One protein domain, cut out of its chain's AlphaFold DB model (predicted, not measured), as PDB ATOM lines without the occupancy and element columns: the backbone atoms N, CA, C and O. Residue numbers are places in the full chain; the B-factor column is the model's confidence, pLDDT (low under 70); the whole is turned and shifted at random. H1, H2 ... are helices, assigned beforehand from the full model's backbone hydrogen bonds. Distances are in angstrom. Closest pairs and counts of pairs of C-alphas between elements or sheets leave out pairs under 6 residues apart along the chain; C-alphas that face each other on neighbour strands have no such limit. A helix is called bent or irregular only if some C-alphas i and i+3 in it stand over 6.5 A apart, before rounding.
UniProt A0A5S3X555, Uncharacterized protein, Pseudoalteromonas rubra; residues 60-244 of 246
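What this domain is: This is residues 60 to 244 of the 246 residues of an uncharacterized protein of Pseudoalteromonas rubra (UniProt A0A5S3X555). Three long helices, H4, H5 and H7, stand side by side as an up-and-down bundle, each running against the one before it. H2b and H3, bent at a wide angle, pack on one side of H4, H8 and H10 pack on H7, and H1 with H2a lies at one end, farthest from the middle. The printed part has 185 residues with ten named helices, H1 to H10 in chain order, and no named strand: all helix. It is compact, with a radius of gyration of the C-alphas of 17.1 A and spans of 54 by 37 by 29 A.

How they stand to each other: H1, residues 60 to 66, precedes H2, residues 68 to 93, which by its hydrogen bonds was assigned as one helix but is bent, C-alphas 79 and 82 being 6.6 A apart; its arms are H2a, residues 68 to 79, and H2b, residues 82 to 93. H1 and H2a touch only at the corner, closest at C-alphas Lys 64 and His 71, 5.7 A. H3, residues 103 to 120, likewise assigned as one helix, is bent, C-alphas 110 and 113 being 7.7 A apart; its arms H3a, residues 103 to 110, and H3b, residues 113 to 120, are about perpendicular at 71 degrees, only just. H2b touches H3a, closest at C-alphas Lys 90 and His 104, 5.4 A. H4, residues 129 to 150, is the hub, touching five helices. With H3b it forms a hairpin at a shallow tilt of 23 degrees, touching through residues 139 to 143 alone, closest at C-alphas Gln 120 and Val 139, 6.2 A. With H5, residues 153 to 171, it forms another, at 20 degrees; C-alphas Ala 140 and Ala 159 are closest, 4.1 A. H6, residues 178 to 186, touches residues 129 to 134 of H4 alone, closest at C-alphas Glu 180 and Ala 130, 5.3 A. H7, residues 189 to 206, touches H4, closest at C-alphas Ala 200 and Ile 144, 5.9 A. H8, residues 210 to 222, is irregular, C-alphas 211 and 214 being 7.7 A apart; it forms a hairpin with H7, closest at C-alphas Tyr 201 and Met 216, 5.8 A. H9, residues 226 to 231, is close to but not clearly touching H8, at C-alphas Cys 226 and Arg 220, 7.5 A. H10, residues 237 to 243, touches residues 199 to 206 of H7 alone, about perpendicular at 84 degrees, closest at C-alphas Met 239 and Ser 202, 5.1 A. Every O i to N i+4 pair is within hydrogen-bond range in H1, H2a, H2b, H3a, H3b, H4, H5, H6, H7, H9 and H10; in H8, 7 of 9 are.

Where its parts are: H1 begins at C-alpha 60, (-7.752, 10.758, 20.994). H4, 31.4 A long, begins at C-alpha 129, (-8.167, -8.290, 23.706); H5 is 26.8 A long and H7 25.4 A. H10 ends at C-alpha 243, (10.793, -23.763, 44.612).

The domain as a whole: The two C-alphas farthest apart, those of Val 65 and Glu 244, are 54.6 A apart. The printed part has no cut, and no link is long. The mean pLDDT of the printed part is 92.2; residues 60 to 65 and 173 to 174 are under 70.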
ATOM      1  N   ASP A  60      -7.047  10.718  19.716       64.81
ATOM      2  CA  ASP A  60      -7.752  10.758  20.994       64.81
ATOM      3  C   ASP A  60      -9.092  11.489  20.857       64.81
ATOM      4  O   ASP A  60     -10.128  10.943  21.232       64.81
ATOM      5  N   LEU A  61      -9.104  12.650  20.190       62.94
ATOM      6  CA  LEU A  61     -10.327  13.375  19.825       62.94
ATOM      7  C   LEU A  61     -11.263  12.533  18.953       62.94
ATOM      8  O   LEU A  61     -12.454  12.448  19.243       62.94
ATOM      9  N   TYR A  62     -10.735  11.875  17.919       63.41
ATOM     10  CA  TYR A  62     -11.518  11.005  17.048       63.41
ATOM     11  C   TYR A  62     -12.137   9.854  17.843       63.41
ATOM     12  O   TYR A  62     -13.348   9.682  17.812       63.41
ATOM     13  N   THR A  63     -11.342   9.128  18.636       63.19
ATOM     14  CA  THR A  63     -11.838   8.001  19.445       63.19
ATOM     15  C   THR A  63     -12.858   8.467  20.484       63.19
ATOM     16  O   THR A  63     -13.870   7.807  20.681       63.19
ATOM     17  N   LYS A  64     -12.644   9.631  21.105       69.75
ATOM     18  CA  LYS A  64     -13.589  10.240  22.049       69.75
ATOM     19  C   LYS A  64     -14.936  10.577  21.400       69.75
ATOM     20  O   LYS A  64     -15.963  10.477  22.066       69.75
ATOM     21  N   VAL A  65     -14.935  10.975  20.129       68.88
ATOM     22  CA  VAL A  65     -16.149  11.343  19.383       68.88
ATOM     23  C   VAL A  65     -16.837  10.120  18.769       68.88
ATOM     24  O   VAL A  65     -18.062  10.052  18.782       68.88
ATOM     25  N   THR A  66     -16.083   9.147  18.252       72.62
ATOM     26  CA  THR A  66     -16.646   7.983  17.547       72.62
ATOM     27  C   THR A  66     -16.921   6.781  18.445       72.62
ATOM     28  O   THR A  66     -17.759   5.955  18.101       72.62
ATOM     29  N   ASP A  67     -16.203   6.645  19.562       79.69
ATOM     30  CA  ASP A  67     -16.281   5.498  20.477       79.69
ATOM     31  C   ASP A  67     -16.028   5.950  21.929       79.69
ATOM     32  O   ASP A  67     -15.038   5.599  22.586       79.69
ATOM     33  N   SER A  68     -16.924   6.819  22.410       85.19
ATOM     34  CA  SER A  68     -16.820   7.484  23.715       85.19
ATOM     35  C   SER A  68     -16.758   6.498  24.883       85.19
ATOM     36  O   SER A  68     -15.986   6.709  25.818       85.19
ATOM     37  N   GLU A  69     -17.503   5.389  24.810       87.81
ATOM     38  CA  GLU A  69     -17.519   4.352  25.846       87.81
ATOM     39  C   GLU A  69     -16.164   3.640  25.948       87.81
ATOM     40  O   GLU A  69     -15.611   3.502  27.042       87.81
ATOM     41  N   LYS A  70     -15.571   3.234  24.818       87.56
ATOM     42  CA  LYS A  70     -14.236   2.620  24.806       87.56
ATOM     43  C   LYS A  70     -13.166   3.570  25.320       87.56
ATOM     44  O   LYS A  70     -12.271   3.144  26.055       87.56
ATOM     45  N   HIS A  71     -13.244   4.843  24.940       87.94
ATOM     46  CA  HIS A  71     -12.329   5.867  25.431       87.94
ATOM     47  C   HIS A  71     -12.456   6.044  26.954       87.94
ATOM     48  O   HIS A  71     -11.443   6.013  27.655       87.94
ATOM     49  N   GLU A  72     -13.677   6.128  27.491       91.38
ATOM     50  CA  GLU A  72     -13.920   6.220  28.937       91.38
ATOM     51  C   GLU A  72     -13.383   4.990  29.689       91.38
ATOM     52  O   GLU A  72     -12.679   5.132  30.696       91.38
ATOM     53  N   GLN A  73     -13.659   3.779  29.192       94.19
ATOM     54  CA  GLN A  73     -13.129   2.546  29.783       94.19
ATOM     55  C   GLN A  73     -11.593   2.532  29.769       94.19
ATOM     56  O   GLN A  73     -10.969   2.152  30.763       94.19
ATOM     57  N   TYR A  74     -10.965   2.992  28.681       91.06
ATOM     58  CA  TYR A  74      -9.509   3.061  28.576       91.06
ATOM     59  C   TYR A  74      -8.909   4.070  29.562       91.06
ATOM     60  O   TYR A  74      -7.937   3.746  30.246       91.06
ATOM     61  N   GLN A  75      -9.502   5.261  29.700       91.50
ATOM     62  CA  GLN A  75      -9.055   6.258  30.676       91.50
ATOM     63  C   GLN A  75      -9.155   5.734  32.115       91.50
ATOM     64  O   GLN A  75      -8.209   5.871  32.900       91.50
ATOM     65  N   LYS A  76     -10.266   5.072  32.462       94.00
ATOM     66  CA  LYS A  76     -10.428   4.439  33.780       94.00
ATOM     67  C   LYS A  76      -9.384   3.349  34.004       94.00
ATOM     68  O   LYS A  76      -8.715   3.366  35.035       94.00
ATOM     69  N   LEU A  77      -9.168   2.463  33.031       93.44
ATOM     70  CA  LEU A  77      -8.128   1.436  33.119       93.44
ATOM     71  C   LEU A  77      -6.733   2.045  33.316       93.44
ATOM     72  O   LEU A  77      -5.994   1.610  34.199       93.44
ATOM     73  N   SER A  78      -6.390   3.064  32.527       91.75
ATOM     74  CA  SER A  78      -5.088   3.732  32.581       91.75
ATOM     75  C   SER A  78      -4.858   4.439  33.919       91.75
ATOM     76  O   SER A  78      -3.774   4.328  34.487       91.75
ATOM     77  N   SER A  79      -5.866   5.132  34.455       92.75
ATOM     78  CA  SER A  79      -5.747   5.834  35.744       92.75
ATOM     79  C   SER A  79      -5.548   4.879  36.924       92.75
ATOM     80  O   SER A  79      -4.787   5.184  37.843       92.75
ATOM     81  N   GLN A  80      -6.168   3.695  36.886       94.44
ATOM     82  CA  GLN A  80      -6.009   2.683  37.934       94.44
ATOM     83  C   GLN A  80      -4.757   1.809  37.754       94.44
ATOM     84  O   GLN A  80      -4.349   1.120  38.689       94.44
ATOM     85  N   PHE A  81      -4.104   1.848  36.589       92.88
ATOM     86  CA  PHE A  81      -2.920   1.034  36.314       92.88
ATOM     87  C   PHE A  81      -1.736   1.383  37.229       92.88
ATOM     88  O   PHE A  81      -1.086   0.484  37.760       92.88
ATOM     89  N   THR A  82      -1.471   2.673  37.465       94.94
ATOM     90  CA  THR A  82      -0.332   3.123  38.288       94.94
ATOM     91  C   THR A  82      -0.428   2.659  39.750       94.94
ATOM     92  O   THR A  82       0.540   2.065  40.236       94.94
ATOM     93  N   PRO A  83      -1.562   2.836  40.463       96.44
ATOM     94  CA  PRO A  83      -1.739   2.261  41.799       96.44
ATOM     95  C   PRO A  83      -1.515   0.745  41.848       96.44
ATOM     96  O   PRO A  83      -0.851   0.251  42.759       96.44
ATOM     97  N   VAL A  84      -2.010   0.006  40.852       97.75
ATOM     98  CA  VAL A  84      -1.833  -1.451  40.762       97.75
ATOM     99  C   VAL A  84      -0.365  -1.830  40.595       97.75
ATOM    100  O   VAL A  84       0.141  -2.663  41.349       97.75
ATOM    101  N   GLN A  85       0.345  -1.195  39.659       96.94
ATOM    102  CA  GLN A  85       1.772  -1.457  39.465       96.94
ATOM    103  C   GLN A  85       2.590  -1.098  40.707       96.94
ATOM    104  O   GLN A  85       3.497  -1.844  41.058       96.94
ATOM    105  N   SER A  86       2.236  -0.024  41.420       97.56
ATOM    106  CA  SER A  86       2.888   0.347  42.681       97.56
ATOM    107  C   SER A  86       2.817  -0.772  43.729       97.56
ATOM    108  O   SER A  86       3.814  -1.024  44.408       97.56
ATOM    109  N   ILE A  87       1.671  -1.454  43.853       98.31
ATOM    110  CA  ILE A  87       1.498  -2.588  44.775       98.31
ATOM    111  C   ILE A  87       2.319  -3.793  44.314       98.31
ATOM    112  O   ILE A  87       3.099  -4.334  45.096       98.31
ATOM    113  N   ILE A  88       2.190  -4.174  43.040       97.25
ATOM    114  CA  ILE A  88       2.877  -5.340  42.463       97.25
ATOM    115  C   ILE A  88       4.399  -5.185  42.557       97.25
ATOM    116  O   ILE A  88       5.091  -6.109  42.974       97.25
ATOM    117  N   GLN A  89       4.931  -4.015  42.200       96.19
ATOM    118  CA  GLN A  89       6.368  -3.750  42.249       96.19
ATOM    119  C   GLN A  89       6.903  -3.818  43.676       96.19
ATOM    120  O   GLN A  89       7.940  -4.428  43.898       96.19
ATOM    121  N   LYS A  90       6.193  -3.242  44.654       96.88
ATOM    122  CA  LYS A  90       6.604  -3.336  46.060       96.88
ATOM    123  C   LYS A  90       6.579  -4.777  46.557       96.88
ATOM    124  O   LYS A  90       7.496  -5.162  47.268       96.88
ATOM    125  N   TRP A  91       5.581  -5.568  46.162       97.12
ATOM    126  CA  TRP A  91       5.520  -6.983  46.530       97.12
ATOM    127  C   TRP A  91       6.679  -7.790  45.922       97.12
ATOM    128  O   TRP A  91       7.275  -8.620  46.596       97.12
ATOM    129  N   ASN A  92       7.097  -7.481  44.694       93.94
ATOM    130  CA  ASN A  92       8.272  -8.121  44.091       93.94
ATOM    131  C   ASN A  92       9.599  -7.787  44.807       93.94
ATOM    132  O   ASN A  92      10.572  -8.517  44.635       93.94
ATOM    133  N   LEU A  93       9.661  -6.684  45.563       93.88
ATOM    134  CA  LEU A  93      10.878  -6.198  46.228       93.88
ATOM    135  C   LEU A  93      11.021  -6.665  47.682       93.88
ATOM    136  O   LEU A  93      12.073  -6.452  48.283       93.88
ATOM    137  N   ILE A  94       9.983  -7.257  48.267       95.44
ATOM    138  CA  ILE A  94      10.013  -7.704  49.662       95.44
ATOM    139  C   ILE A  94      10.427  -9.171  49.754       95.44
ATOM    140  O   ILE A  94      10.151  -9.986  48.875       95.44
ATOM    141  N   SER A  95      11.090  -9.514  50.855       95.56
ATOM    142  CA  SER A  95      11.380 -10.903  51.204       95.56
ATOM    143  C   SER A  95      10.148 -11.611  51.765       95.56
ATOM    144  O   SER A  95       9.925 -12.783  51.472       95.56
ATOM    145  N   SER A  96       9.336 -10.904  52.553       95.81
ATOM    146  CA  SER A  96       8.130 -11.439  53.179       95.81
ATOM    147  C   SER A  96       7.073 -10.357  53.383       95.81
ATOM    148  O   SER A  96       7.377  -9.272  53.879       95.81
ATOM    149  N   ILE A  97       5.811 -10.673  53.069       96.31
ATOM    150  CA  ILE A  97       4.644  -9.815  53.345       96.31
ATOM    151  C   ILE A  97       4.329  -9.692  54.846       96.31
ATOM    152  O   ILE A  97       3.516  -8.855  55.258       96.31
ATOM    153  N   ASP A  98       4.973 -10.521  55.666       94.81
ATOM    154  CA  ASP A  98       4.828 -10.554  57.119       94.81
ATOM    155  C   ASP A  98       5.785  -9.587  57.830       94.81
ATOM    156  O   ASP A  98       5.551  -9.234  58.987       94.81
ATOM    157  N   ASP A  99       6.808  -9.074  57.134       94.50
ATOM    158  CA  ASP A  99       7.743  -8.093  57.691       94.50
ATOM    159  C   ASP A  99       7.178  -6.663  57.658       94.50
ATOM    160  O   ASP A  99       7.451  -5.847  56.770       94.50
ATOM    161  N   THR A 100       6.380  -6.340  58.673       92.94
ATOM    162  CA  THR A 100       5.695  -5.045  58.810       92.94
ATOM    163  C   THR A 100       6.617  -3.865  59.125       92.94
ATOM    164  O   THR A 100       6.142  -2.726  59.166       92.94
ATOM    165  N   HIS A 101       7.922  -4.083  59.305       94.38
ATOM    166  CA  HIS A 101       8.882  -3.013  59.577       94.38
ATOM    167  C   HIS A 101       9.203  -2.210  58.312       94.38
ATOM    168  O   HIS A 101       9.496  -1.016  58.400       94.38
ATOM    169  N   THR A 102       9.087  -2.828  57.132       95.62
ATOM    170  CA  THR A 102       9.414  -2.185  55.854       95.62
ATOM    171  C   THR A 102       8.286  -1.281  55.348       95.62
ATOM    172  O   THR A 102       7.101  -1.622  55.389       95.62
ATOM    173  N   GLU A 103       8.649  -0.127  54.783       96.75
ATOM    174  CA  GLU A 103       7.676   0.789  54.165       96.75
ATOM    175  C   GLU A 103       6.952   0.157  52.967       96.75
ATOM    176  O   GLU A 103       5.791   0.471  52.693       96.75
ATOM    177  N   HIS A 104       7.597  -0.786  52.272       96.88
ATOM    178  CA  HIS A 104       6.975  -1.542  51.189       96.88
ATOM    179  C   HIS A 104       5.810  -2.404  51.686       96.88
ATOM    180  O   HIS A 104       4.706  -2.280  51.146       96.88
ATOM    181  N   VAL A 105       6.007  -3.200  52.743       97.69
ATOM    182  CA  VAL A 105       4.941  -4.033  53.326       97.69
ATOM    183  C   VAL A 105       3.822  -3.172  53.903       97.69
ATOM    184  O   VAL A 105       2.649  -3.434  53.621       97.69
ATOM    185  N   LYS A 106       4.152  -2.099  54.637       98.00
ATOM    186  CA  LYS A 106       3.144  -1.157  55.163       98.00
ATOM    187  C   LYS A 106       2.286  -0.570  54.043       98.00
ATOM    188  O   LYS A 106       1.060  -0.529  54.162       98.00
ATOM    189  N   HIS A 107       2.907  -0.154  52.937       97.88
ATOM    190  CA  HIS A 107       2.187   0.382  51.786       97.88
ATOM    191  C   HIS A 107       1.267  -0.659  51.140       97.88
ATOM    192  O   HIS A 107       0.124  -0.325  50.824       97.88
ATOM    193  N   ILE A 108       1.736  -1.896  50.949       98.19
ATOM    194  CA  ILE A 108       0.919  -2.974  50.375       98.19
ATOM    195  C   ILE A 108      -0.296  -3.225  51.264       98.19
ATOM    196  O   ILE A 108      -1.426  -3.056  50.806       98.19
ATOM    197  N   ARG A 109      -0.075  -3.531  52.549       97.94
ATOM    198  CA  ARG A 109      -1.140  -3.860  53.509       97.94
ATOM    199  C   ARG A 109      -2.184  -2.747  53.627       97.94
ATOM    200  O   ARG A 109      -3.375  -3.036  53.673       97.94
ATOM    201  N   LYS A 110      -1.757  -1.480  53.618       97.69
ATOM    202  CA  LYS A 110      -2.664  -0.325  53.720       97.69
ATOM    203  C   LYS A 110      -3.565  -0.151  52.492       97.69
ATOM    204  O   LYS A 110      -4.692   0.312  52.636       97.69
ATOM    205  N   ASN A 111      -3.070  -0.453  51.292       98.19
ATOM    206  CA  ASN A 111      -3.714  -0.006  50.051       98.19
ATOM    207  C   ASN A 111      -4.280  -1.139  49.187       98.19
ATOM    208  O   ASN A 111      -5.152  -0.874  48.358       98.19
ATOM    209  N   ILE A 112      -3.811  -2.380  49.358       98.31
ATOM    210  CA  ILE A 112      -4.125  -3.479  48.438       98.31
ATOM    211  C   ILE A 112      -5.626  -3.737  48.301       98.31
ATOM    212  O   ILE A 112      -6.101  -3.883  47.178       98.31
ATOM    213  N   LEU A 113      -6.381  -3.721  49.401       97.69
ATOM    214  CA  LEU A 113      -7.819  -3.988  49.370       97.69
ATOM    215  C   LEU A 113      -8.563  -2.959  48.509       97.69
ATOM    216  O   LEU A 113      -9.343  -3.325  47.634       97.69
ATOM    217  N   ASN A 114      -8.278  -1.669  48.716       97.56
ATOM    218  CA  ASN A 114      -8.901  -0.592  47.950       97.56
ATOM    219  C   ASN A 114      -8.503  -0.649  46.467       97.56
ATOM    220  O   ASN A 114      -9.363  -0.612  45.591       97.56
ATOM    221  N   VAL A 115      -7.204  -0.798  46.182       97.88
ATOM    222  CA  VAL A 115      -6.683  -0.870  44.807       97.88
ATOM    223  C   VAL A 115      -7.265  -2.072  44.059       97.88
ATOM    224  O   VAL A 115      -7.732  -1.922  42.930       97.88
ATOM    225  N   LYS A 116      -7.302  -3.249  44.693       97.69
ATOM    226  CA  LYS A 116      -7.922  -4.457  44.136       97.69
ATOM    227  C   LYS A 116      -9.398  -4.235  43.836       97.69
ATOM    228  O   LYS A 116      -9.823  -4.520  42.720       97.69
ATOM    229  N   ASN A 117     -10.156  -3.697  44.791       96.75
ATOM    230  CA  ASN A 117     -11.590  -3.474  44.626       96.75
ATOM    231  C   ASN A 117     -11.905  -2.488  43.498       96.75
ATOM    232  O   ASN A 117     -12.816  -2.741  42.717       96.75
ATOM    233  N   LEU A 118     -11.154  -1.395  43.374       96.12
ATOM    234  CA  LEU A 118     -11.352  -0.440  42.283       96.12
ATOM    235  C   LEU A 118     -10.981  -1.047  40.926       96.12
ATOM    236  O   LEU A 118     -11.730  -0.898  39.965       96.12
ATOM    237  N   TYR A 119      -9.856  -1.762  40.847       97.19
ATOM    238  CA  TYR A 119      -9.345  -2.284  39.582       97.19
ATOM    239  C   TYR A 119     -10.148  -3.474  39.040       97.19
ATOM    240  O   TYR A 119     -10.437  -3.525  37.845       97.19
ATOM    241  N   GLN A 120     -10.537  -4.419  39.903       96.44
ATOM    242  CA  GLN A 120     -11.271  -5.628  39.497       96.44
ATOM    243  C   GLN A 120     -12.723  -5.341  39.077       96.44
ATOM    244  O   GLN A 120     -13.347  -6.164  38.420       96.44
ATOM    245  N   ASN A 121     -13.269  -4.186  39.461       96.50
ATOM    246  CA  ASN A 121     -14.642  -3.794  39.139       96.50
ATOM    247  C   ASN A 121     -14.726  -2.863  37.917       96.50
ATOM    248  O   ASN A 121     -15.794  -2.327  37.613       96.50
ATOM    249  N   LEU A 122     -13.612  -2.640  37.212       95.19
ATOM    250  CA  LEU A 122     -13.614  -1.857  35.982       95.19
ATOM    251  C   LEU A 122     -14.377  -2.585  34.872       95.19
ATOM    252  O   LEU A 122     -14.117  -3.751  34.579       95.19
ATOM    253  N   LYS A 123     -15.266  -1.859  34.190       93.94
ATOM    254  CA  LYS A 123     -15.809  -2.301  32.903       93.94
ATOM    255  C   LYS A 123     -14.730  -2.148  31.834       93.94
ATOM    256  O   LYS A 123     -14.181  -1.059  31.674       93.94
ATOM    257  N   ILE A 124     -14.424  -3.243  31.145       92.38
ATOM    258  CA  ILE A 124     -13.363  -3.325  30.129       92.38
ATOM    259  C   ILE A 124     -13.822  -4.044  28.849       92.38
ATOM    260  O   ILE A 124     -13.001  -4.373  27.995       92.38
ATOM    261  N   ASP A 125     -15.117  -4.330  28.726       91.62
ATOM    262  CA  ASP A 125     -15.708  -5.132  27.651       91.62
ATOM    263  C   ASP A 125     -15.611  -4.471  26.268       91.62
ATOM    264  O   ASP A 125     -15.693  -5.162  25.253       91.62
ATOM    265  N   LYS A 126     -15.389  -3.152  26.211       90.94
ATOM    266  CA  LYS A 126     -15.177  -2.409  24.955       90.94
ATOM    267  C   LYS A 126     -13.707  -2.309  24.553       90.94
ATOM    268  O   LYS A 126     -13.380  -1.799  23.478       90.94
ATOM    269  N   LEU A 127     -12.794  -2.754  25.415       89.19
ATOM    270  CA  LEU A 127     -11.363  -2.682  25.156       89.19
ATOM    271  C   LEU A 127     -10.893  -3.841  24.270       89.19
ATOM    272  O   LEU A 127     -11.523  -4.889  24.178       89.19
ATOM    273  N   GLY A 128      -9.750  -3.642  23.607       87.75
ATOM    274  CA  GLY A 128      -9.113  -4.695  22.814       87.75
ATOM    275  C   GLY A 128      -8.681  -5.884  23.674       87.75
ATOM    276  O   GLY A 128      -8.460  -5.754  24.884       87.75
ATOM    277  N   GLN A 129      -8.492  -7.034  23.032       90.31
ATOM    278  CA  GLN A 129      -8.167  -8.290  23.706       90.31
ATOM    279  C   GLN A 129      -6.873  -8.176  24.520       90.31
ATOM    280  O   GLN A 129      -6.811  -8.666  25.646       90.31
ATOM    281  N   ALA A 130      -5.868  -7.452  24.016       90.38
ATOM    282  CA  ALA A 130      -4.626  -7.230  24.759       90.38
ATOM    283  C   ALA A 130      -4.853  -6.525  26.109       90.38
ATOM    284  O   ALA A 130      -4.276  -6.931  27.117       90.38
ATOM    285  N   ASN A 131      -5.726  -5.512  26.154       92.00
ATOM    286  CA  ASN A 131      -6.047  -4.807  27.398       92.00
ATOM    287  C   ASN A 131      -6.777  -5.727  28.380       92.00
ATOM    288  O   ASN A 131      -6.459  -5.719  29.567       92.00
ATOM    289  N   ILE A 132      -7.699  -6.554  27.884       93.50
ATOM    290  CA  ILE A 132      -8.422  -7.539  28.698       93.50
ATOM    291  C   ILE A 132      -7.455  -8.582  29.278       93.50
ATOM    292  O   ILE A 132      -7.545  -8.920  30.460       93.50
ATOM    293  N   ALA A 133      -6.494  -9.061  28.485       94.12
ATOM    294  CA  ALA A 133      -5.474 -10.002  28.946       94.12
ATOM    295  C   ALA A 133      -4.582  -9.381  30.035       94.12
ATOM    296  O   ALA A 133      -4.367  -9.993  31.082       94.12
ATOM    297  N   ILE A 134      -4.094  -8.154  29.811       94.25
ATOM    298  CA  ILE A 134      -3.253  -7.421  30.772       94.25
ATOM    299  C   ILE A 134      -4.020  -7.139  32.066       94.25
ATOM    300  O   ILE A 134      -3.467  -7.303  33.155       94.25
ATOM    301  N   TRP A 135      -5.291  -6.749  31.962       96.38
ATOM    302  CA  TRP A 135      -6.145  -6.534  33.123       96.38
ATOM    303  C   TRP A 135      -6.306  -7.819  33.941       96.38
ATOM    304  O   TRP A 135      -6.012  -7.801  35.135       96.38
ATOM    305  N   ASN A 136      -6.646  -8.949  33.307       97.62
ATOM    306  CA  ASN A 136      -6.761 -10.243  33.993       97.62
ATOM    307  C   ASN A 136      -5.449 -10.635  34.686       97.62
ATOM    308  O   ASN A 136      -5.451 -11.025  35.850       97.62
ATOM    309  N   LEU A 137      -4.311 -10.472  34.007       97.56
ATOM    310  CA  LEU A 137      -2.995 -10.741  34.586       97.56
ATOM    311  C   LEU A 137      -2.730  -9.894  35.841       97.56
ATOM    312  O   LEU A 137      -2.239 -10.405  36.845       97.56
ATOM    313  N   ASN A 138      -3.060  -8.605  35.808       97.94
ATOM    314  CA  ASN A 138      -2.877  -7.725  36.959       97.94
ATOM    315  C   ASN A 138      -3.845  -8.056  38.104       97.94
ATOM    316  O   ASN A 138      -3.423  -8.065  39.259       97.94
ATOM    317  N   VAL A 139      -5.108  -8.381  37.808       98.44
ATOM    318  CA  VAL A 139      -6.067  -8.839  38.828       98.44
ATOM    319  C   VAL A 139      -5.597 -10.150  39.465       98.44
ATOM    320  O   VAL A 139      -5.674 -10.295  40.686       98.44
ATOM    321  N   ALA A 140      -5.036 -11.076  38.682       98.75
ATOM    322  CA  ALA A 140      -4.433 -12.292  39.216       98.75
ATOM    323  C   ALA A 140      -3.280 -11.983  40.177       98.75
ATOM    324  O   ALA A 140      -3.265 -12.499  41.291       98.75
ATOM    325  N   LYS A 141      -2.360 -11.087  39.795       98.56
ATOM    326  CA  LYS A 141      -1.259 -10.647  40.667       98.56
ATOM    327  C   LYS A 141      -1.774 -10.051  41.980       98.56
ATOM    328  O   LYS A 141      -1.275 -10.411  43.036       98.56
ATOM    329  N   LEU A 142      -2.800  -9.197  41.944       98.69
ATOM    330  CA  LEU A 142      -3.393  -8.633  43.166       98.69
ATOM    331  C   LEU A 142      -4.008  -9.715  44.066       98.69
ATOM    332  O   LEU A 142      -3.839  -9.658  45.281       98.69
ATOM    333  N   ASN A 143      -4.685 -10.711  43.489       98.81
ATOM    334  CA  ASN A 143      -5.218 -11.844  44.248       98.81
ATOM    335  C   ASN A 143      -4.108 -12.738  44.826       98.81
ATOM    336  O   ASN A 143      -4.235 -13.188  45.954       98.81
ATOM    337  N   ILE A 144      -2.990 -12.933  44.123       98.62
ATOM    338  CA  ILE A 144      -1.823 -13.654  44.660       98.62
ATOM    339  C   ILE A 144      -1.247 -12.940  45.880       98.62
ATOM    340  O   ILE A 144      -0.945 -13.586  46.877       98.62
ATOM    341  N   ILE A 145      -1.136 -11.611  45.833       98.56
ATOM    342  CA  ILE A 145      -0.638 -10.833  46.974       98.56
ATOM    343  C   ILE A 145      -1.627 -10.906  48.147       98.56
ATOM    344  O   ILE A 145      -1.212 -11.028  49.296       98.56
ATOM    345  N   MET A 146      -2.936 -10.880  47.875       98.50
ATOM    346  CA  MET A 146      -3.951 -11.128  48.905       98.50
ATOM    347  C   MET A 146      -3.840 -12.541  49.490       98.50
ATOM    348  O   MET A 146      -3.944 -12.700  50.701       98.50
ATOM    349  N   TYR A 147      -3.578 -13.552  48.658       98.50
ATOM    350  CA  TYR A 147      -3.362 -14.923  49.112       98.50
ATOM    351  C   TYR A 147      -2.109 -15.056  49.981       98.50
ATOM    352  O   TYR A 147      -2.149 -15.730  51.000       98.50
ATOM    353  N   ASP A 148      -1.014 -14.387  49.629       98.06
ATOM    354  CA  ASP A 148       0.190 -14.347  50.466       98.06
ATOM    355  C   ASP A 148      -0.086 -13.692  51.832       98.06
ATOM    356  O   ASP A 148       0.402 -14.155  52.863       98.06
ATOM    357  N   LEU A 149      -0.914 -12.642  51.842       97.25
ATOM    358  CA  LEU A 149      -1.273 -11.897  53.046       97.25
ATOM    359  C   LEU A 149      -2.198 -12.676  53.993       97.25
ATOM    360  O   LEU A 149      -2.023 -12.592  55.206       97.25
ATOM    361  N   THR A 150      -3.210 -13.373  53.468       97.25
ATOM    362  CA  THR A 150      -4.270 -13.988  54.295       97.25
ATOM    363  C   THR A 150      -4.218 -15.511  54.326       97.25
ATOM    364  O   THR A 150      -4.808 -16.125  55.210       97.25
ATOM    365  N   SER A 151      -3.519 -16.134  53.376       96.44
ATOM    366  CA  SER A 151      -3.539 -17.581  53.121       96.44
ATOM    367  C   SER A 151      -4.934 -18.158  52.826       96.44
ATOM    368  O   SER A 151      -5.116 -19.375  52.853       96.44
ATOM    369  N   GLU A 152      -5.923 -17.316  52.502       97.94
ATOM    370  CA  GLU A 152      -7.283 -17.751  52.172       97.94
ATOM    371  C   GLU A 152      -7.362 -18.334  50.755       97.94
ATOM    372  O   GLU A 152      -7.161 -17.630  49.764       97.94
ATOM    373  N   ASP A 153      -7.728 -19.614  50.644       97.44
ATOM    374  CA  ASP A 153      -7.758 -20.349  49.369       97.44
ATOM    375  C   ASP A 153      -8.609 -19.672  48.278       97.44
ATOM    376  O   ASP A 153      -8.307 -19.823  47.093       97.44
ATOM    377  N   GLN A 154      -9.625 -18.880  48.643       98.25
ATOM    378  CA  GLN A 154     -10.441 -18.147  47.672       98.25
ATOM    379  C   GLN A 154      -9.600 -17.194  46.813       98.25
ATOM    380  O   GLN A 154      -9.782 -17.140  45.600       98.25
ATOM    381  N   HIS A 155      -8.622 -16.499  47.400       98.38
ATOM    382  CA  HIS A 155      -7.745 -15.607  46.641       98.38
ATOM    383  C   HIS A 155      -6.855 -16.368  45.655       98.38
ATOM    384  O   HIS A 155      -6.618 -15.895  44.544       98.38
ATOM    385  N   TYR A 156      -6.407 -17.573  46.012       98.31
ATOM    386  CA  TYR A 156      -5.710 -18.444  45.071       98.31
ATOM    387  C   TYR A 156      -6.631 -18.886  43.919       98.31
ATOM    388  O   TYR A 156      -6.232 -18.819  42.755       98.31
ATOM    389  N   ILE A 157      -7.865 -19.303  44.220       98.38
ATOM    390  CA  ILE A 157      -8.853 -19.722  43.211       98.38
ATOM    391  C   ILE A 157      -9.137 -18.566  42.241       98.38
ATOM    392  O   ILE A 157      -9.039 -18.755  41.024       98.38
ATOM    393  N   ASP A 158      -9.400 -17.368  42.761       98.50
ATOM    394  CA  ASP A 158      -9.655 -16.169  41.959       98.50
ATOM    395  C   ASP A 158      -8.442 -15.815  41.086       98.50
ATOM    396  O   ASP A 158      -8.580 -15.531  39.891       98.50
ATOM    397  N   ALA A 159      -7.228 -15.889  41.644       98.56
ATOM    398  CA  ALA A 159      -6.002 -15.668  40.883       98.56
ATOM    399  C   ALA A 159      -5.871 -16.648  39.711       98.56
ATOM    400  O   ALA A 159      -5.599 -16.230  38.582       98.56
ATOM    401  N   MET A 160      -6.095 -17.941  39.954       98.44
ATOM    402  CA  MET A 160      -6.007 -18.965  38.913       98.44
ATOM    403  C   MET A 160      -7.096 -18.812  37.850       98.44
ATOM    404  O   MET A 160      -6.815 -19.029  36.667       98.44
ATOM    405  N   ALA A 161      -8.308 -18.396  38.226       98.44
ATOM    406  CA  ALA A 161      -9.369 -18.081  37.273       98.44
ATOM    407  C   ALA A 161      -8.927 -16.968  36.306       98.44
ATOM    408  O   ALA A 161      -8.976 -17.148  35.086       98.44
ATOM    409  N   HIS A 162      -8.381 -15.870  36.833       98.38
ATOM    410  CA  HIS A 162      -7.870 -14.770  36.015       98.38
ATOM    411  C   HIS A 162      -6.629 -15.142  35.189       98.38
ATOM    412  O   HIS A 162      -6.521 -14.721  34.036       98.38
ATOM    413  N   ILE A 163      -5.715 -15.970  35.710       98.06
ATOM    414  CA  ILE A 163      -4.591 -16.518  34.924       98.06
ATOM    415  C   ILE A 163      -5.121 -17.318  33.734       98.06
ATOM    416  O   ILE A 163      -4.629 -17.163  32.615       98.06
ATOM    417  N   ASN A 164      -6.130 -18.162  33.951       97.12
ATOM    418  CA  ASN A 164      -6.713 -18.979  32.893       97.12
ATOM    419  C   ASN A 164      -7.406 -18.127  31.825       97.12
ATOM    420  O   ASN A 164      -7.220 -18.395  30.637       97.12
ATOM    421  N   GLU A 165      -8.125 -17.073  32.209       95.94
ATOM    422  CA  GLU A 165      -8.694 -16.122  31.246       95.94
ATOM    423  C   GLU A 165      -7.605 -15.354  30.482       95.94
ATOM    424  O   GLU A 165      -7.634 -15.299  29.251       95.94
ATOM    425  N   ALA A 166      -6.569 -14.864  31.169       95.12
ATOM    426  CA  ALA A 166      -5.423 -14.217  30.528       95.12
ATOM    427  C   ALA A 166      -4.725 -15.152  29.519       95.12
ATOM    428  O   ALA A 166      -4.377 -14.728  28.414       95.12
ATOM    429  N   LYS A 167      -4.578 -16.443  29.851       93.56
ATOM    430  CA  LYS A 167      -4.054 -17.479  28.943       93.56
ATOM    431  C   LYS A 167      -4.958 -17.706  27.740       93.56
ATOM    432  O   LYS A 167      -4.441 -17.818  26.630       93.56
ATOM    433  N   LYS A 168      -6.275 -17.809  27.936       90.94
ATOM    434  CA  LYS A 168      -7.239 -18.003  26.838       90.94
ATOM    435  C   LYS A 168      -7.152 -16.860  25.836       90.94
ATOM    436  O   LYS A 168      -7.081 -17.117  24.638       90.94
ATOM    437  N   VAL A 169      -7.099 -15.622  26.325       82.75
ATOM    438  CA  VAL A 169      -6.970 -14.432  25.479       82.75
ATOM    439  C   VAL A 169      -5.598 -14.389  24.799       82.75
ATOM    440  O   VAL A 169      -5.527 -14.197  23.591       82.75
ATOM    441  N   GLY A 170      -4.511 -14.667  25.527       74.00
ATOM    442  CA  GLY A 170      -3.160 -14.713  24.953       74.00
ATOM    443  C   GLY A 170      -2.979 -15.793  23.877       74.00
ATOM    444  O   GLY A 170      -2.319 -15.560  22.873       74.00
ATOM    445  N   LYS A 171      -3.608 -16.966  24.030       74.56
ATOM    446  CA  LYS A 171      -3.537 -18.063  23.044       74.56
ATOM    447  C   LYS A 171      -4.244 -17.755  21.722       74.56
ATOM    448  O   LYS A 171      -3.918 -18.388  20.724       74.56
ATOM    449  N   LYS A 172      -5.146 -16.768  21.684       73.69
ATOM    450  CA  LYS A 172      -5.763 -16.260  20.447       73.69
ATOM    451  C   LYS A 172      -4.846 -15.302  19.675       73.69
ATOM    452  O   LYS A 172      -5.324 -14.479  18.909       73.69
ATOM    453  N   ALA A 173      -3.526 -15.419  19.838       58.97
ATOM    454  CA  ALA A 173      -2.533 -14.623  19.120       58.97
ATOM    455  C   ALA A 173      -2.752 -14.507  17.592       58.97
ATOM    456  O   ALA A 173      -2.468 -13.427  17.076       58.97
ATOM    457  N   PRO A 174      -3.275 -15.523  16.866       59.94
ATOM    458  CA  PRO A 174      -3.596 -15.378  15.441       59.94
ATOM    459  C   PRO A 174      -4.693 -14.344  15.139       59.94
ATOM    460  O   PRO A 174      -4.695 -13.771  14.054       59.94
ATOM    461  N   ASP A 175      -5.589 -14.083  16.094       72.94
ATOM    462  CA  ASP A 175      -6.725 -13.163  15.949       72.94
ATOM    463  C   ASP A 175      -6.404 -11.747  16.465       72.94
ATOM    464  O   ASP A 175      -7.242 -10.844  16.387       72.94
ATOM    465  N   LEU A 176      -5.207 -11.537  17.027       79.12
ATOM    466  CA  LEU A 176      -4.779 -10.239  17.539       79.12
ATOM    467  C   LEU A 176      -4.261  -9.354  16.409       79.12
ATOM    468  O   LEU A 176      -3.442  -9.762  15.585       79.12
ATOM    469  N   SER A 177      -4.655  -8.082  16.430       83.00
ATOM    470  CA  SER A 177      -4.036  -7.086  15.554       83.00
ATOM    471  C   SER A 177      -2.541  -6.924  15.875       83.00
ATOM    472  O   SER A 177      -2.107  -7.091  17.017       83.00
ATOM    473  N   VAL A 178      -1.734  -6.493  14.897       84.00
ATOM    474  CA  VAL A 178      -0.297  -6.194  15.105       84.00
ATOM    475  C   VAL A 178      -0.085  -5.221  16.275       84.00
ATOM    476  O   VAL A 178       0.854  -5.363  17.058       84.00
ATOM    477  N   LYS A 179      -0.993  -4.249  16.445       83.31
ATOM    478  CA  LYS A 179      -0.974  -3.301  17.568       83.31
ATOM    479  C   LYS A 179      -1.133  -4.010  18.918       83.31
ATOM    480  O   LYS A 179      -0.419  -3.680  19.863       83.31
ATOM    481  N   GLU A 180      -2.057  -4.958  19.017       85.50
ATOM    482  CA  GLU A 180      -2.300  -5.736  20.235       85.50
ATOM    483  C   GLU A 180      -1.139  -6.674  20.548       85.50
ATOM    484  O   GLU A 180      -0.695  -6.728  21.696       85.50
ATOM    485  N   LEU A 181      -0.582  -7.336  19.532       84.94
ATOM    486  CA  LEU A 181       0.608  -8.164  19.698       84.94
ATOM    487  C   LEU A 181       1.786  -7.334  20.229       84.94
ATOM    488  O   LEU A 181       2.415  -7.712  21.217       84.94
ATOM    489  N   ASN A 182       2.032  -6.157  19.644       85.31
ATOM    490  CA  ASN A 182       3.068  -5.232  20.108       85.31
ATOM    491  C   ASN A 182       2.833  -4.761  21.549       85.31
ATOM    492  O   ASN A 182       3.792  -4.636  22.314       85.31
ATOM    493  N   ALA A 183       1.578  -4.527  21.943       84.94
ATOM    494  CA  ALA A 183       1.241  -4.173  23.320       84.94
ATOM    495  C   ALA A 183       1.579  -5.311  24.299       84.94
ATOM    496  O   ALA A 183       2.221  -5.061  25.321       84.94
ATOM    497  N   LEU A 184       1.227  -6.560  23.967       88.25
ATOM    498  CA  LEU A 184       1.546  -7.734  24.790       88.25
ATOM    499  C   LEU A 184       3.056  -8.009  24.868       88.25
ATOM    500  O   LEU A 184       3.572  -8.330  25.942       88.25
ATOM    501  N   MET A 185       3.778  -7.857  23.755       87.38
ATOM    502  CA  MET A 185       5.234  -8.028  23.723       87.38
ATOM    503  C   MET A 185       5.948  -6.979  24.575       87.38
ATOM    504  O   MET A 185       6.826  -7.331  25.364       87.38
ATOM    505  N   ARG A 186       5.533  -5.707  24.484       88.31
ATOM    506  CA  ARG A 186       6.129  -4.596  25.246       88.31
ATOM    507  C   ARG A 186       6.104  -4.844  26.753       88.31
ATOM    508  O   ARG A 186       7.054  -4.500  27.444       88.31
ATOM    509  N   VAL A 187       5.040  -5.467  27.257       87.38
ATOM    510  CA  VAL A 187       4.892  -5.783  28.687       87.38
ATOM    511  C   VAL A 187       5.402  -7.179  29.054       87.38
ATOM    512  O   VAL A 187       5.122  -7.664  30.150       87.38
ATOM    513  N   ARG A 188       6.122  -7.862  28.149       91.56
ATOM    514  CA  ARG A 188       6.595  -9.249  28.322       91.56
ATOM    515  C   ARG A 188       5.473 -10.164  28.838       91.56
ATOM    516  O   ARG A 188       5.668 -10.909  29.798       91.56
ATOM    517  N   PHE A 189       4.279 -10.071  28.241       92.75
ATOM    518  CA  PHE A 189       3.045 -10.657  28.781       92.75
ATOM    519  C   PHE A 189       3.178 -12.142  29.138       92.75
ATOM    520  O   PHE A 189       2.886 -12.517  30.268       92.75
ATOM    521  N   TYR A 190       3.669 -12.977  28.216       91.62
ATOM    522  CA  TYR A 190       3.800 -14.421  28.451       91.62
ATOM    523  C   TYR A 190       4.767 -14.752  29.582       91.62
ATOM    524  O   TYR A 190       4.456 -15.578  30.431       91.62
ATOM    525  N   HIS A 191       5.904 -14.059  29.633       92.75
ATOM    526  CA  HIS A 191       6.863 -14.218  30.717       92.75
ATOM    527  C   HIS A 191       6.229 -13.861  32.069       92.75
ATOM    528  O   HIS A 191       6.293 -14.643  33.015       92.75
ATOM    529  N   ASN A 192       5.543 -12.717  32.134       94.69
ATOM    530  CA  ASN A 192       4.822 -12.292  33.328       94.69
ATOM    531  C   ASN A 192       3.706 -13.267  33.723       94.69
ATOM    532  O   ASN A 192       3.498 -13.493  34.911       94.69
ATOM    533  N   LEU A 193       2.984 -13.834  32.758       95.81
ATOM    534  CA  LEU A 193       1.917 -14.803  32.995       95.81
ATOM    535  C   LEU A 193       2.467 -16.096  33.604       95.81
ATOM    536  O   LEU A 193       1.942 -16.559  34.613       95.81
ATOM    537  N   THR A 194       3.556 -16.629  33.045       95.38
ATOM    538  CA  THR A 194       4.250 -17.808  33.580       95.38
ATOM    539  C   THR A 194       4.824 -17.542  34.970       95.38
ATOM    540  O   THR A 194       4.649 -18.364  35.865       95.38
ATOM    541  N   TRP A 195       5.440 -16.376  35.188       94.75
ATOM    542  CA  TRP A 195       5.924 -15.970  36.511       94.75
ATOM    543  C   TRP A 195       4.791 -15.876  37.539       94.75
ATOM    544  O   TRP A 195       4.922 -16.354  38.661       94.75
ATOM    545  N   THR A 196       3.658 -15.289  37.149       97.06
ATOM    546  CA  THR A 196       2.478 -15.122  38.013       97.06
ATOM    547  C   THR A 196       1.886 -16.478  38.401       97.06
ATOM    548  O   THR A 196       1.560 -16.703  39.561       97.06
ATOM    549  N   GLU A 197       1.804 -17.414  37.457       97.56
ATOM    550  CA  GLU A 197       1.386 -18.789  37.738       97.56
ATOM    551  C   GLU A 197       2.362 -19.519  38.668       97.56
ATOM    552  O   GLU A 197       1.936 -20.152  39.635       97.56
ATOM    553  N   LEU A 198       3.670 -19.391  38.425       97.31
ATOM    554  CA  LEU A 198       4.680 -19.971  39.300       97.31
ATOM    555  C   LEU A 198       4.567 -19.414  40.722       97.31
ATOM    556  O   LEU A 198       4.617 -20.188  41.675       97.31
ATOM    557  N   ALA A 199       4.380 -18.101  40.869       97.12
ATOM    558  CA  ALA A 199       4.191 -17.454  42.162       97.12
ATOM    559  C   ALA A 199       2.968 -18.005  42.906       97.12
ATOM    560  O   ALA A 199       3.091 -18.390  44.069       97.12
ATOM    561  N   ALA A 200       1.823 -18.130  42.225       98.12
ATOM    562  CA  ALA A 200       0.614 -18.711  42.805       98.12
ATOM    563  C   ALA A 200       0.850 -20.144  43.309       98.12
ATOM    564  O   ALA A 200       0.508 -20.467  44.448       98.12
ATOM    565  N   TYR A 201       1.473 -20.999  42.492       98.38
ATOM    566  CA  TYR A 201       1.759 -22.379  42.885       98.38
ATOM    567  C   TYR A 201       2.812 -22.489  43.987       98.38
ATOM    568  O   TYR A 201       2.695 -23.364  44.847       98.38
ATOM    569  N   SER A 202       3.807 -21.602  43.987       97.50
ATOM    570  CA  SER A 202       4.853 -21.567  45.013       97.50
ATOM    571  C   SER A 202       4.264 -21.222  46.372       97.50
ATOM    572  O   SER A 202       4.449 -21.972  47.324       97.50
ATOM    573  N   LEU A 203       3.459 -20.159  46.452       97.94
ATOM    574  CA  LEU A 203       2.777 -19.786  47.694       97.94
ATOM    575  C   LEU A 203       1.805 -20.871  48.165       97.94
ATOM    576  O   LEU A 203       1.771 -21.197  49.347       97.94
ATOM    577  N   ARG A 204       1.053 -21.484  47.243       98.12
ATOM    578  CA  ARG A 204       0.141 -22.586  47.576       98.12
ATOM    579  C   ARG A 204       0.883 -23.794  48.152       98.12
ATOM    580  O   ARG A 204       0.457 -24.360  49.157       98.12
ATOM    581  N   THR A 205       2.011 -24.151  47.541       97.75
ATOM    582  CA  THR A 205       2.875 -25.242  48.009       97.75
ATOM    583  C   THR A 205       3.482 -24.916  49.373       97.75
ATOM    584  O   THR A 205       3.488 -25.785  50.243       97.75
ATOM    585  N   TYR A 206       3.942 -23.676  49.577       96.69
ATOM    586  CA  TYR A 206       4.455 -23.195  50.863       96.69
ATOM    587  C   TYR A 206       3.394 -23.291  51.970       96.69
ATOM    588  O   TYR A 206       3.680 -23.757  53.067       96.69
ATOM    589  N   ASN A 207       2.139 -22.965  51.651       95.94
ATOM    590  CA  ASN A 207       0.992 -23.083  52.558       95.94
ATOM    591  C   ASN A 207       0.499 -24.540  52.753       95.94
ATOM    592  O   ASN A 207      -0.630 -24.771  53.188       95.94
ATOM    593  N   GLY A 208       1.319 -25.543  52.417       94.69
ATOM    594  CA  GLY A 208       1.067 -26.965  52.683       94.69
ATOM    595  C   GLY A 208       0.154 -27.674  51.677       94.69
ATOM    596  O   GLY A 208      -0.201 -28.839  51.876       94.69
ATOM    597  N   LYS A 209      -0.246 -27.014  50.583       94.88
ATOM    598  CA  LYS A 209      -1.061 -27.625  49.522       94.88
ATOM    599  C   LYS A 209      -0.152 -28.087  48.379       94.88
ATOM    600  O   LYS A 209       0.186 -27.335  47.470       94.88
ATOM    601  N   HIS A 210       0.272 -29.346  48.436       93.75
ATOM    602  CA  HIS A 210       1.232 -29.913  47.478       93.75
ATOM    603  C   HIS A 210       0.605 -30.455  46.180       93.75
ATOM    604  O   HIS A 210       1.323 -30.999  45.340       93.75
ATOM    605  N   ASP A 211      -0.704 -30.278  45.981       94.69
ATOM    606  CA  ASP A 211      -1.452 -30.691  44.781       94.69
ATOM    607  C   ASP A 211      -0.889 -30.086  43.484       94.69
ATOM    608  O   ASP A 211      -0.972 -30.692  42.415       94.69
ATOM    609  N   VAL A 212      -0.244 -28.922  43.582       95.44
ATOM    610  CA  VAL A 212       0.349 -28.202  42.445       95.44
ATOM    611  C   VAL A 212       1.870 -28.341  42.329       95.44
ATOM    612  O   VAL A 212       2.452 -27.843  41.361       95.44
ATOM    613  N   LYS A 213       2.538 -29.048  43.256       95.00
ATOM    614  CA  LYS A 213       4.012 -29.095  43.336       95.00
ATOM    615  C   LYS A 213       4.650 -29.608  42.042       95.00
ATOM    616  O   LYS A 213       5.613 -29.027  41.550       95.00
ATOM    617  N   GLN A 214       4.100 -30.663  41.439       96.50
ATOM    618  CA  GLN A 214       4.652 -31.216  40.197       96.50
ATOM    619  C   GLN A 214       4.576 -30.214  39.031       96.50
ATOM    620  O   GLN A 214       5.513 -30.111  38.237       96.50
ATOM    621  N   ILE A 215       3.469 -29.475  38.920       95.56
ATOM    622  CA  ILE A 215       3.271 -28.473  37.863       95.56
ATOM    623  C   ILE A 215       4.208 -27.286  38.097       95.56
ATOM    624  O   ILE A 215       4.894 -26.859  37.170       95.56
ATOM    625  N   MET A 216       4.311 -26.817  39.341       96.62
ATOM    626  CA  MET A 216       5.257 -25.780  39.752       96.62
ATOM    627  C   MET A 216       6.696 -26.129  39.354       96.62
ATOM    628  O   MET A 216       7.361 -25.322  38.709       96.62
ATOM    629  N   MET A 217       7.160 -27.350  39.651       97.06
ATOM    630  CA  MET A 217       8.519 -27.781  39.300       97.06
ATOM    631  C   MET A 217       8.744 -27.859  37.785       97.06
ATOM    632  O   MET A 217       9.827 -27.516  37.305       97.06
ATOM    633  N   LYS A 218       7.726 -28.247  37.005       96.81
ATOM    634  CA  LYS A 218       7.797 -28.196  35.535       96.81
ATOM    635  C   LYS A 218       7.967 -26.763  35.031       96.81
ATOM    636  O   LYS A 218       8.824 -26.531  34.182       96.81
ATOM    637  N   ILE A 219       7.197 -25.813  35.568       96.12
ATOM    638  CA  ILE A 219       7.303 -24.395  35.192       96.12
ATOM    639  C   ILE A 219       8.676 -23.842  35.589       96.12
ATOM    640  O   ILE A 219       9.357 -23.266  34.745       96.12
ATOM    641  N   ARG A 220       9.126 -24.091  36.826       95.00
ATOM    642  CA  ARG A 220      10.462 -23.711  37.318       95.00
ATOM    643  C   ARG A 220      11.560 -24.156  36.353       95.00
ATOM    644  O   ARG A 220      12.395 -23.350  35.949       95.00
ATOM    645  N   ASN A 221      11.550 -25.430  35.964       95.31
ATOM    646  CA  ASN A 221      12.559 -25.988  35.066       95.31
ATOM    647  C   ASN A 221      12.470 -25.378  33.657       95.31
ATOM    648  O   ASN A 221      13.501 -25.061  33.074       95.31
ATOM    649  N   ALA A 222      11.261 -25.148  33.137       94.19
ATOM    650  CA  ALA A 222      11.058 -24.497  31.840       94.19
ATOM    651  C   ALA A 222      11.541 -23.035  31.812       94.19
ATOM    652  O   ALA A 222      11.926 -22.541  30.757       94.19
ATOM    653  N   MET A 223      11.551 -22.350  32.961       92.81
ATOM    654  CA  MET A 223      12.099 -20.996  33.096       92.81
ATOM    655  C   MET A 223      13.628 -20.968  33.239       92.81
ATOM    656  O   MET A 223      14.203 -19.888  33.202       92.81
ATOM    657  N   GLY A 224      14.294 -22.122  33.369       92.12
ATOM    658  CA  GLY A 224      15.751 -22.216  33.523       92.12
ATOM    659  C   GLY A 224      16.221 -22.720  34.893       92.12
ATOM    660  O   GLY A 224      17.421 -22.755  35.144       92.12
ATOM    661  N   GLY A 225      15.310 -23.149  35.774       92.38
ATOM    662  CA  GLY A 225      15.660 -23.691  37.092       92.38
ATOM    663  C   GLY A 225      16.135 -22.619  38.079       92.38
ATOM    664  O   GLY A 225      15.887 -21.432  37.893       92.38
ATOM    665  N   CYS A 226      16.813 -23.022  39.157       92.12
ATOM    666  CA  CYS A 226      17.197 -22.101  40.235       92.12
ATOM    667  C   CYS A 226      18.185 -21.004  39.812       92.12
ATOM    668  O   CYS A 226      18.143 -19.907  40.365       92.12
ATOM    669  N   SER A 227      19.027 -21.251  38.804       91.25
ATOM    670  CA  SER A 227      19.932 -20.229  38.258       91.25
ATOM    671  C   SER A 227      19.170 -19.014  37.725       91.25
ATOM    672  O   SER A 227      19.577 -17.887  37.993       91.25
ATOM    673  N   PHE A 228      18.032 -19.237  37.060       90.50
ATOM    674  CA  PHE A 228      17.162 -18.175  36.562       90.50
ATOM    675  C   PHE A 228      16.641 -17.277  37.696       90.50
ATOM    676  O   PHE A 228      16.733 -16.052  37.626       90.50
ATOM    677  N   PHE A 229      16.139 -17.873  38.783       87.25
ATOM    678  CA  PHE A 229      15.586 -17.115  39.914       87.25
ATOM    679  C   PHE A 229      16.655 -16.356  40.702       87.25
ATOM    680  O   PHE A 229      16.375 -15.269  41.209       87.25
ATOM    681  N   ARG A 230      17.885 -16.888  40.763       85.50
ATOM    682  CA  ARG A 230      19.039 -16.158  41.306       85.50
ATOM    683  C   ARG A 230      19.378 -14.940  40.448       85.50
ATOM    684  O   ARG A 230      19.598 -13.871  41.005       85.50
ATOM    685  N   SER A 231      19.386 -15.077  39.118       86.06
ATOM    686  CA  SER A 231      19.703 -13.958  38.218       86.06
ATOM    687  C   SER A 231      18.623 -12.877  38.175       86.06
ATOM    688  O   SER A 231      18.954 -11.699  38.124       86.06
ATOM    689  N   GLU A 232      17.344 -13.254  38.228       82.81
ATOM    690  CA  GLU A 232      16.226 -12.295  38.252       82.81
ATOM    691  C   GLU A 232      16.006 -11.673  39.641       82.81
ATOM    692  O   GLU A 232      15.161 -10.794  39.800       82.81
ATOM    693  N   GLY A 233      16.751 -12.117  40.659       80.25
ATOM    694  CA  GLY A 233      16.678 -11.548  42.000       80.25
ATOM    695  C   GLY A 233      15.340 -11.805  42.690       80.25
ATOM    696  O   GLY A 233      14.801 -10.897  43.320       80.25
ATOM    697  N   LEU A 234      14.799 -13.031  42.600       85.88
ATOM    698  CA  LEU A 234      13.621 -13.420  43.386       85.88
ATOM    699  C   LEU A 234      13.894 -13.102  44.864       85.88
ATOM    700  O   LEU A 234      14.766 -13.716  45.468       85.88
ATOM    701  N   ALA A 235      13.181 -12.139  45.450       86.00
ATOM    702  CA  ALA A 235      13.384 -11.746  46.845       86.00
ATOM    703  C   ALA A 235      12.573 -12.621  47.816       86.00
ATOM    704  O   ALA A 235      13.043 -12.933  48.909       86.00
ATOM    705  N   HIS A 236      11.386 -13.052  47.383       93.56
ATOM    706  CA  HIS A 236      10.352 -13.636  48.234       93.56
ATOM    707  C   HIS A 236      10.742 -15.008  48.815       93.56
ATOM    708  O   HIS A 236      10.887 -15.983  48.073       93.56
ATOM    709  N   THR A 237      10.863 -15.112  50.141       94.38
ATOM    710  CA  THR A 237      11.365 -16.312  50.841       94.38
ATOM    711  C   THR A 237      10.425 -17.499  50.698       94.38
ATOM    712  O   THR A 237      10.853 -18.548  50.233       94.38
ATOM    713  N   LYS A 238       9.121 -17.304  50.944       95.44
ATOM    714  CA  LYS A 238       8.099 -18.357  50.773       95.44
ATOM    715  C   LYS A 238       8.165 -19.016  49.391       95.44
ATOM    716  O   LYS A 238       8.008 -20.226  49.253       95.44
ATOM    717  N   MET A 239       8.408 -18.210  48.352       95.62
ATOM    718  CA  MET A 239       8.550 -18.720  46.991       95.62
ATOM    719  C   MET A 239       9.858 -19.489  46.802       95.62
ATOM    720  O   MET A 239       9.824 -20.557  46.201       95.62
ATOM    721  N   LYS A 240      10.995 -18.991  47.311       94.50
ATOM    722  CA  LYS A 240      12.283 -19.707  47.247       94.50
ATOM    723  C   LYS A 240      12.206 -21.081  47.897       94.50
ATOM    724  O   LYS A 240      12.608 -22.064  47.275       94.50
ATOM    725  N   ASP A 241      11.627 -21.135  49.093       94.62
ATOM    726  CA  ASP A 241      11.495 -22.360  49.874       94.62
ATOM    727  C   ASP A 241      10.636 -23.387  49.125       94.62
ATOM    728  O   ASP A 241      11.038 -24.535  48.949       94.62
ATOM    729  N   ALA A 242       9.484 -22.963  48.590       95.75
ATOM    730  CA  ALA A 242       8.624 -23.837  47.793       95.75
ATOM    731  C   ALA A 242       9.290 -24.314  46.494       95.75
ATOM    732  O   ALA A 242       9.093 -25.458  46.080       95.75
ATOM    733  N   LEU A 243      10.074 -23.448  45.845       94.44
ATOM    734  CA  LEU A 243      10.793 -23.763  44.612       94.44
ATOM    735  C   LEU A 243      12.039 -24.620  44.834       94.44
ATOM    736  O   LEU A 243      12.608 -25.078  43.839       94.44
ATOM    737  N   GLU A 244      12.436 -24.860  46.087       93.31
ATOM    738  CA  GLU A 244      13.656 -25.587  46.455       93.31
ATOM    739  C   GLU A 244      14.897 -24.946  45.806       93.31
ATOM    740  O   GLU A 244      15.754 -25.627  45.240       93.31
TER     741      GLU A 244